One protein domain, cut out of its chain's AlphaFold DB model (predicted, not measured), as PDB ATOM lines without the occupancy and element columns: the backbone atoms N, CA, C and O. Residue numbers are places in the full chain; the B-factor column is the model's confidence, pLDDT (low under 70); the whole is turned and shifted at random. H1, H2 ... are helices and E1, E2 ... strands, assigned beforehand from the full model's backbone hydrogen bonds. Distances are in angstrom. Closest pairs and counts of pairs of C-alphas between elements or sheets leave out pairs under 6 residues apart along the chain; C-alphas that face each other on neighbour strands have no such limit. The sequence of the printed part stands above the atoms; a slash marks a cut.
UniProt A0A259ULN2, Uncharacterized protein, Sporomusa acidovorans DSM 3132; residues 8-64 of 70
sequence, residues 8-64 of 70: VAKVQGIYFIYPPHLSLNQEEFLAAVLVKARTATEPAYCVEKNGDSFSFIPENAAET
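AT A GLANCE: This is residues 8 to 64 of the 70 residues of an uncharacterized protein of Sporomusa acidovorans DSM 3132 (UniProt A0A259ULN2). A strongly twisted sheet of four strands, built from the hairpins E1-E2 and E3-E4, has the helix H1 slantwise over one face, while the short helix H2 continues E4 at one end. The printed part has 57 residues with named elements in the order E1, E2, H1, E3, E4, H2; the sheet is antiparallel, in the order E1, E2, E4, E3. The class is mixed, helices and strands, in two layers, H1 being on one face of the sheet. The whole is compact, with a radius of gyration of the C-alphas of 10.7 A and spans of 29 by 19 by 18 A.

HOW THE PARTS SIT: E1, residues 8 to 11, and E2, residues 14 to 18, form an antiparallel hairpin at 144 degrees, with N 9 and O 16 at 2.9 A, within hydrogen-bond range. H1, residues 27 to 39, has a height over the sheet of 8.8 A; the closest C-alphas of E2 and H1 are those of Ile 14 and Ala 37, 7.2 A apart. E3, residues 45 to 49, and E4, residues 52 to 58, form a hairpin at 156 degrees, with N 47 and O 54 at 2.8 A. E4 is also the antiparallel neighbour of E2, with N 17 and O 55 at 2.8 A. On the local plane H1 stands at 45 degrees to E4. E2, H1 and E3 make a split strand-helix-strand unit, its strands running the same way with E4 between them, and its crossover is left-handed. H2, residues 59 to 62, only grazes the sheet and is apart from H1. Every O i to N i+4 pair of H1 is within hydrogen-bond range; H2 is too short for one.

IN THESE COORDINATES: E1 begins at C-alpha 8 (13.492, 34.551, -38.194). E2 measures 12.7 A, H1 18.3 A, E3 13.2 A and E4 20.0 A, ending at C-alpha 58 (11.372, 23.578, -32.174).

THE WHOLE: The farthest C-alphas, of Glu 27 and Thr 64, are 30.6 A apart. The printed part has no cut and no long link. Mean pLDDT of the printed part is 72.1; residues 36 to 44 and 61 to 64 are among those under 70.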
ATOM      1  N   VAL A   8      14.158  35.552 -39.024       79.62
ATOM      2  CA  VAL A   8      13.492  34.551 -38.194       79.62
ATOM      3  C   VAL A   8      12.060  34.377 -38.672       79.62
ATOM      4  O   VAL A   8      11.355  35.360 -38.890       79.62
ATOM      5  N   ALA A   9      11.618  33.133 -38.823       80.38
ATOM      6  CA  ALA A   9      10.224  32.810 -39.098       80.38
ATOM      7  C   ALA A   9       9.748  31.640 -38.251       80.38
ATOM      8  O   ALA A   9      10.551  30.830 -37.803       80.38
ATOM      9  N   LYS A  10       8.431  31.539 -38.063       80.69
ATOM     10  CA  LYS A  10       7.796  30.426 -37.359       80.69
ATOM     11  C   LYS A  10       6.879  29.674 -38.315       80.69
ATOM     12  O   LYS A  10       5.938  30.258 -38.845       80.69
ATOM     13  N   VAL A  11       7.130  28.383 -38.515       75.88
ATOM     14  CA  VAL A  11       6.288  27.502 -39.343       75.88
ATOM     15  C   VAL A  11       5.960  26.257 -38.530       75.88
ATOM     16  O   VAL A  11       6.862  25.565 -38.077       75.88
ATOM     17  N   GLN A  12       4.667  25.996 -38.308       74.12
ATOM     18  CA  GLN A  12       4.172  24.808 -37.587       74.12
ATOM     19  C   GLN A  12       4.830  24.572 -36.206       74.12
ATOM     20  O   GLN A  12       5.090  23.436 -35.834       74.12
ATOM     21  N   GLY A  13       5.107  25.640 -35.445       74.62
ATOM     22  CA  GLY A  13       5.719  25.516 -34.110       74.62
ATOM     23  C   GLY A  13       7.237  25.310 -34.122       74.62
ATOM     24  O   GLY A  13       7.807  24.880 -33.129       74.62
ATOM     25  N   ILE A  14       7.913  25.606 -35.232       76.44
ATOM     26  CA  ILE A  14       9.377  25.587 -35.327       76.44
ATOM     27  C   ILE A  14       9.851  26.978 -35.734       76.44
ATOM     28  O   ILE A  14       9.268  27.595 -36.627       76.44
ATOM     29  N   TYR A  15      10.887  27.474 -35.067       80.31
ATOM     30  CA  TYR A  15      11.588  28.701 -35.412       80.31
ATOM     31  C   TYR A  15      12.707  28.406 -36.412       80.31
ATOM     32  O   TYR A  15      13.489  27.470 -36.240       80.31
ATOM     33  N   PHE A  16      12.784  29.229 -37.451       78.38
ATOM     34  CA  PHE A  16      13.725  29.127 -38.559       78.38
ATOM     35  C   PHE A  16      14.568  30.381 -38.596       78.38
ATOM     36  O   PHE A  16      14.018  31.461 -38.786       78.38
ATOM     37  N   ILE A  17      15.879  30.233 -38.467       82.00
ATOM     38  CA  ILE A  17      16.852  31.307 -38.619       82.00
ATOM     39  C   ILE A  17      17.560  31.077 -39.947       82.00
ATOM     40  O   ILE A  17      18.160  30.025 -40.156       82.00
ATOM     41  N   TYR A  18      17.460  32.037 -40.858       80.56
ATOM     42  CA  TYR A  18      17.998  31.906 -42.206       80.56
ATOM     43  C   TYR A  18      18.603  33.224 -42.708       80.56
ATOM     44  O   TYR A  18      18.283  34.300 -42.191       80.56
ATOM     45  N   PRO A  19      19.495  33.173 -43.708       80.62
ATOM     46  CA  PRO A  19      20.110  34.366 -44.272       80.62
ATOM     47  C   PRO A  19      19.092  35.317 -44.917       80.62
ATOM     48  O   PRO A  19      18.093  34.870 -45.490       80.62
ATOM     49  N   PRO A  20      19.344  36.635 -44.894       80.06
ATOM     50  CA  PRO A  20      18.382  37.620 -45.373       80.06
ATOM     51  C   PRO A  20      18.122  37.589 -46.884       80.06
ATOM     52  O   PRO A  20      17.045  38.014 -47.306       80.06
ATOM     53  N   HIS A  21      19.063  37.079 -47.691       78.19
ATOM     54  CA  HIS A  21      18.902  36.944 -49.146       78.19
ATOM     55  C   HIS A  21      17.974  35.802 -49.559       78.19
ATOM     56  O   HIS A  21      17.580  35.736 -50.723       78.19
ATOM     57  N   LEU A  22      17.597  34.921 -48.630       74.06
ATOM     58  CA  LEU A  22      16.663  33.833 -48.894       74.06
ATOM     59  C   LEU A  22      15.237  34.224 -48.508       74.06
ATOM     60  O   LEU A  22      14.989  35.072 -47.647       74.06
ATOM     61  N   SER A  23      14.275  33.611 -49.192       72.00
ATOM     62  CA  SER A  23      12.854  33.875 -48.998       72.00
ATOM     63  C   SER A  23      12.104  32.571 -48.781       72.00
ATOM     64  O   SER A  23      12.263  31.624 -49.549       72.00
ATOM     65  N   LEU A  24      11.235  32.550 -47.769       66.44
ATOM     66  CA  LEU A  24      10.359  31.412 -47.457       66.44
ATOM     67  C   LEU A  24       9.385  31.059 -48.581       66.44
ATOM     68  O   LEU A  24       8.845  29.960 -48.591       66.44
ATOM     69  N   ASN A  25       9.199  31.964 -49.543       70.31
ATOM     70  CA  ASN A  25       8.367  31.728 -50.718       70.31
ATOM     71  C   ASN A  25       9.054  30.868 -51.787       70.31
ATOM     72  O   ASN A  25       8.420  30.535 -52.783       70.31
ATOM     73  N   GLN A  26      10.335  30.526 -51.629       71.00
ATOM     74  CA  GLN A  26      10.963  29.555 -52.518       71.00
ATOM     75  C   GLN A  26      10.503  28.150 -52.121       71.00
ATOM     76  O   GLN A  26      10.841  27.667 -51.041       71.00
ATOM     77  N   GLU A  27       9.724  27.499 -52.989       67.62
ATOM     78  CA  GLU A  27       9.121  26.183 -52.721       67.62
ATOM     79  C   GLU A  27      10.161  25.127 -52.334       67.62
ATOM     80  O   GLU A  27       9.933  24.359 -51.405       67.62
ATOM     81  N   GLU A  28      11.337  25.130 -52.966       71.94
ATOM     82  CA  GLU A  28      12.432  24.216 -52.614       71.94
ATOM     83  C   GLU A  28      12.961  24.452 -51.194       71.94
ATOM     84  O   GLU A  28      13.295  23.504 -50.478       71.94
ATOM     85  N   PHE A  29      13.017  25.715 -50.766       70.81
ATOM     86  CA  PHE A  29      13.440  26.087 -49.422       70.81
ATOM     87  C   PHE A  29      12.377  25.701 -48.392       70.81
ATOM     88  O   PHE A  29      12.702  25.036 -47.411       70.81
ATOM     89  N   LEU A  30      11.106  26.022 -48.652       71.62
ATOM     90  CA  LEU A  30       9.987  25.636 -47.791       71.62
ATOM     91  C   LEU A  30       9.851  24.109 -47.680       71.62
ATOM     92  O   LEU A  30       9.622  23.589 -46.591       71.62
ATOM     93  N   ALA A  31      10.044  23.372 -48.776       73.25
ATOM     94  CA  ALA A  31      10.016  21.914 -48.780       73.25
ATOM     95  C   ALA A  31      11.172  21.322 -47.964       73.25
ATOM     96  O   ALA A  31      10.942  20.455 -47.120       73.25
ATOM     97  N   ALA A  32      12.403  21.812 -48.151       71.06
ATOM     98  CA  ALA A  32      13.556  21.375 -47.361       71.06
ATOM     99  C   ALA A  32      13.360  21.658 -45.861       71.06
ATOM    100  O   ALA A  32      13.648  20.801 -45.024       71.06
ATOM    101  N   VAL A  33      12.803  22.830 -45.543       68.00
ATOM    102  CA  VAL A  33      12.411  23.263 -44.198       68.00
ATOM    103  C   VAL A  33      11.399  22.295 -43.581       68.00
ATOM    104  O   VAL A  33      11.631  21.784 -42.487       68.00
ATOM    105  N   LEU A  34      10.301  22.001 -44.279       71.94
ATOM    106  CA  LEU A  34       9.225  21.145 -43.772       71.94
ATOM    107  C   LEU A  34       9.654  19.679 -43.630       71.94
ATOM    108  O   LEU A  34       9.239  19.005 -42.688       71.94
ATOM    109  N   VAL A  35      10.494  19.177 -44.538       74.62
ATOM    110  CA  VAL A  35      11.052  17.820 -44.444       74.62
ATOM    111  C   VAL A  35      11.950  17.705 -43.217       74.62
ATOM    112  O   VAL A  35      11.768  16.793 -42.414       74.62
ATOM    113  N   LYS A  36      12.880  18.647 -43.032       68.12
ATOM    114  CA  LYS A  36      13.817  18.612 -41.904       68.12
ATOM    115  C   LYS A  36      13.118  18.809 -40.560       68.12
ATOM    116  O   LYS A  36      13.398  18.054 -39.632       68.12
ATOM    117  N   ALA A  37      12.149  19.724 -40.494       66.25
ATOM    118  CA  ALA A  37      11.258  19.929 -39.354       66.25
ATOM    119  C   ALA A  37      10.594  18.632 -38.869       66.25
ATOM    120  O   ALA A  37      10.560  18.369 -37.673       66.25
ATOM    121  N   ARG A  38      10.108  17.796 -39.795       66.81
ATOM    122  CA  ARG A  38       9.471  16.512 -39.461       66.81
ATOM    123  C   ARG A  38      10.449  15.449 -38.970       66.81
ATOM    124  O   ARG A  38      10.037  14.538 -38.264       66.81
ATOM    125  N   THR A  39      11.716  15.535 -39.368       67.00
ATOM    126  CA  THR A  39      12.758  14.559 -39.001       67.00
ATOM    127  C   THR A  39      13.589  14.970 -37.788       67.00
ATOM    128  O   THR A  39      14.436  14.201 -37.347       67.00
ATOM    129  N   ALA A  40      13.394  16.184 -37.272       61.75
ATOM    130  CA  ALA A  40      14.175  16.711 -36.168       61.75
ATOM    131  C   ALA A  40      13.766  16.037 -34.851       61.75
ATOM    132  O   ALA A  40      12.710  16.324 -34.296       61.75
ATOM    133  N   THR A  41      14.610  15.136 -34.355       62.31
ATOM    134  CA  THR A  41      14.505  14.568 -33.000       62.31
ATOM    135  C   THR A  41      15.310  15.365 -31.971       62.31
ATOM    136  O   THR A  41      15.195  15.111 -30.776       62.31
ATOM    137  N   GLU A  42      16.131  16.313 -32.429       63.91
ATOM    138  CA  GLU A  42      17.011  17.144 -31.605       63.91
ATOM    139  C   GLU A  42      16.417  18.551 -31.381       63.91
ATOM    140  O   GLU A  42      15.750  19.090 -32.269       63.91
ATOM    141  N   PRO A  43      16.663  19.164 -30.206       63.09
ATOM    142  CA  PRO A  43      16.052  20.433 -29.797       63.09
ATOM    143  C   PRO A  43      16.550  21.652 -30.585       63.09
ATOM    144  O   PRO A  43      15.886  22.681 -30.602       63.09
ATOM    145  N   ALA A  44      17.695  21.560 -31.253       67.62
ATOM    146  CA  ALA A  44      18.136  22.554 -32.217       67.62
ATOM    147  C   ALA A  44      19.075  21.888 -33.220       67.62
ATOM    148  O   ALA A  44      19.908  21.069 -32.836       67.62
ATOM    149  N   TYR A  45      18.963  22.239 -34.498       70.06
ATOM    150  CA  TYR A  45      19.903  21.771 -35.513       70.06
ATOM    151  C   TYR A  45      20.298  22.902 -36.456       70.06
ATOM    152  O   TYR A  45      19.506  23.803 -36.735       70.06
ATOM    153  N   CYS A  46      21.540  22.854 -36.939       71.06
ATOM    154  CA  CYS A  46      22.066  23.776 -37.934       71.06
ATOM    155  C   CYS A  46      22.343  23.013 -39.234       71.06
ATOM    156  O   CYS A  46      22.864  21.900 -39.208       71.06
ATOM    157  N   VAL A  47      21.975  23.590 -40.370       70.12
ATOM    158  CA  VAL A  47      22.269  23.058 -41.700       70.12
ATOM    159  C   VAL A  47      23.062  24.106 -42.447       70.12
ATOM    160  O   VAL A  47      22.684  25.270 -42.448       70.12
ATOM    161  N   GLU A  48      24.121  23.691 -43.128       72.06
ATOM    162  CA  GLU A  48      24.825  24.543 -44.077       72.06
ATOM    163  C   GLU A  48      24.549  24.050 -45.496       72.06
ATOM    164  O   GLU A  48      24.709  22.867 -45.801       72.06
ATOM    165  N   LYS A  49      24.097  24.944 -46.377       66.75
ATOM    166  CA  LYS A  49      23.871  24.637 -47.794       66.75
ATOM    167  C   LYS A  49      24.392  25.789 -48.636       66.75
ATOM    168  O   LYS A  49      23.979  26.916 -48.433       66.75
ATOM    169  N   ASN A  50      25.276  25.513 -49.593       70.12
ATOM    170  CA  ASN A  50      25.847  26.530 -50.490       70.12
ATOM    171  C   ASN A  50      26.518  27.723 -49.766       70.12
ATOM    172  O   ASN A  50      26.518  28.832 -50.289       70.12
ATOM    173  N   GLY A  51      27.091  27.502 -48.576       70.50
ATOM    174  CA  GLY A  51      27.697  28.563 -47.754       70.50
ATOM    175  C   GLY A  51      26.705  29.347 -46.890       70.50
ATOM    176  O   GLY A  51      27.118  30.224 -46.139       70.50
ATOM    177  N   ASP A  52      25.417  29.009 -46.961       75.69
ATOM    178  CA  ASP A  52      24.370  29.571 -46.122       75.69
ATOM    179  C   ASP A  52      24.116  28.689 -44.903       75.69
ATOM    180  O   ASP A  52      23.866  27.491 -45.048       75.69
ATOM    181  N   SER A  53      24.150  29.283 -43.709       74.12
ATOM    182  CA  SER A  53      23.822  28.607 -42.452       74.12
ATOM    183  C   SER A  53      22.356  28.824 -42.078       74.12
ATOM    184  O   SER A  53      21.848  29.947 -42.086       74.12
ATOM    185  N   PHE A  54      21.690  27.740 -41.702       76.38
ATOM    186  CA  PHE A  54      20.283  27.694 -41.335       76.38
ATOM    187  C   PHE A  54      20.146  27.053 -39.969       76.38
ATOM    188  O   PHE A  54      20.627  25.941 -39.780       76.38
ATOM    189  N   SER A  55      19.461  27.698 -39.035       78.00
ATOM    190  CA  SER A  55      19.205  27.119 -37.717       78.00
ATOM    191  C   SER A  55      17.723  26.879 -37.507       78.00
ATOM    192  O   SER A  55      16.874  27.665 -37.926       78.00
ATOM    193  N   PHE A  56      17.424  25.774 -36.847       78.94
ATOM    194  CA  PHE A  56      16.078  25.265 -36.671       78.94
ATOM    195  C   PHE A  56      15.879  24.932 -35.207       78.94
ATOM    196  O   PHE A  56      16.659  24.169 -34.639       78.94
ATOM    197  N   ILE A  57      14.849  25.515 -34.604       78.00
ATOM    198  CA  ILE A  57      14.608  25.422 -33.168       78.00
ATOM    199  C   ILE A  57      13.120  25.114 -32.965       78.00
ATOM    200  O   ILE A  57      12.292  26.006 -33.166       78.00
ATOM    201  N   PRO A  58      12.724  23.870 -32.641       74.06
ATOM    202  CA  PRO A  58      11.372  23.578 -32.174       74.06
ATOM    203  C   PRO A  58      10.953  24.507 -31.030       74.06
ATOM    204  O   PRO A  58      11.765  24.872 -30.185       74.06
ATOM    205  N   GLU A  59       9.674  24.875 -30.992       74.19
ATOM    206  CA  GLU A  59       9.121  25.808 -30.004       74.19
ATOM    207  C   GLU A  59       9.442  25.401 -28.564       74.19
ATOM    208  O   GLU A  59       9.974  26.223 -27.826       74.19
ATOM    209  N   ASN A  60       9.281  24.118 -28.222       70.50
ATOM    210  CA  ASN A  60       9.637  23.592 -26.898       70.50
ATOM    211  C   ASN A  60      11.101  23.854 -26.500       70.50
ATOM    212  O   ASN A  60      11.399  23.958 -25.316       70.50
ATOM    213  N   ALA A  61      12.025  23.920 -27.464       68.12
ATOM    214  CA  ALA A  61      13.433  24.210 -27.202       68.12
ATOM    215  C   ALA A  61      13.734  25.716 -27.198       68.12
ATOM    216  O   ALA A  61      14.681  26.154 -26.549       68.12
ATOM    217  N   ALA A  62      12.926  26.515 -27.900       65.69
ATOM    218  CA  ALA A  62      13.002  27.972 -27.857       65.69
ATOM    219  C   ALA A  62      12.513  28.546 -26.512       65.69
ATOM    220  O   ALA A  62      12.941  29.632 -26.127       65.69
ATOM    221  N   GLU A  63      11.653  27.823 -25.787       64.44
ATOM    222  CA  GLU A  63      11.150  28.213 -24.458       64.44
ATOM    223  C   GLU A  63      12.179  28.036 -23.323       64.44
ATOM    224  O   GLU A  63      12.021  28.625 -22.254       64.44
ATOM    225  N   THR A  64      13.269  27.299 -23.559       56.88
ATOM    226  CA  THR A  64      14.420  27.161 -22.646       56.88
ATOM    227  C   THR A  64      15.660  27.833 -23.249       56.88
ATOM    228  O   THR A  64      16.502  27.165 -23.854       56.88
TER     229      THR A  64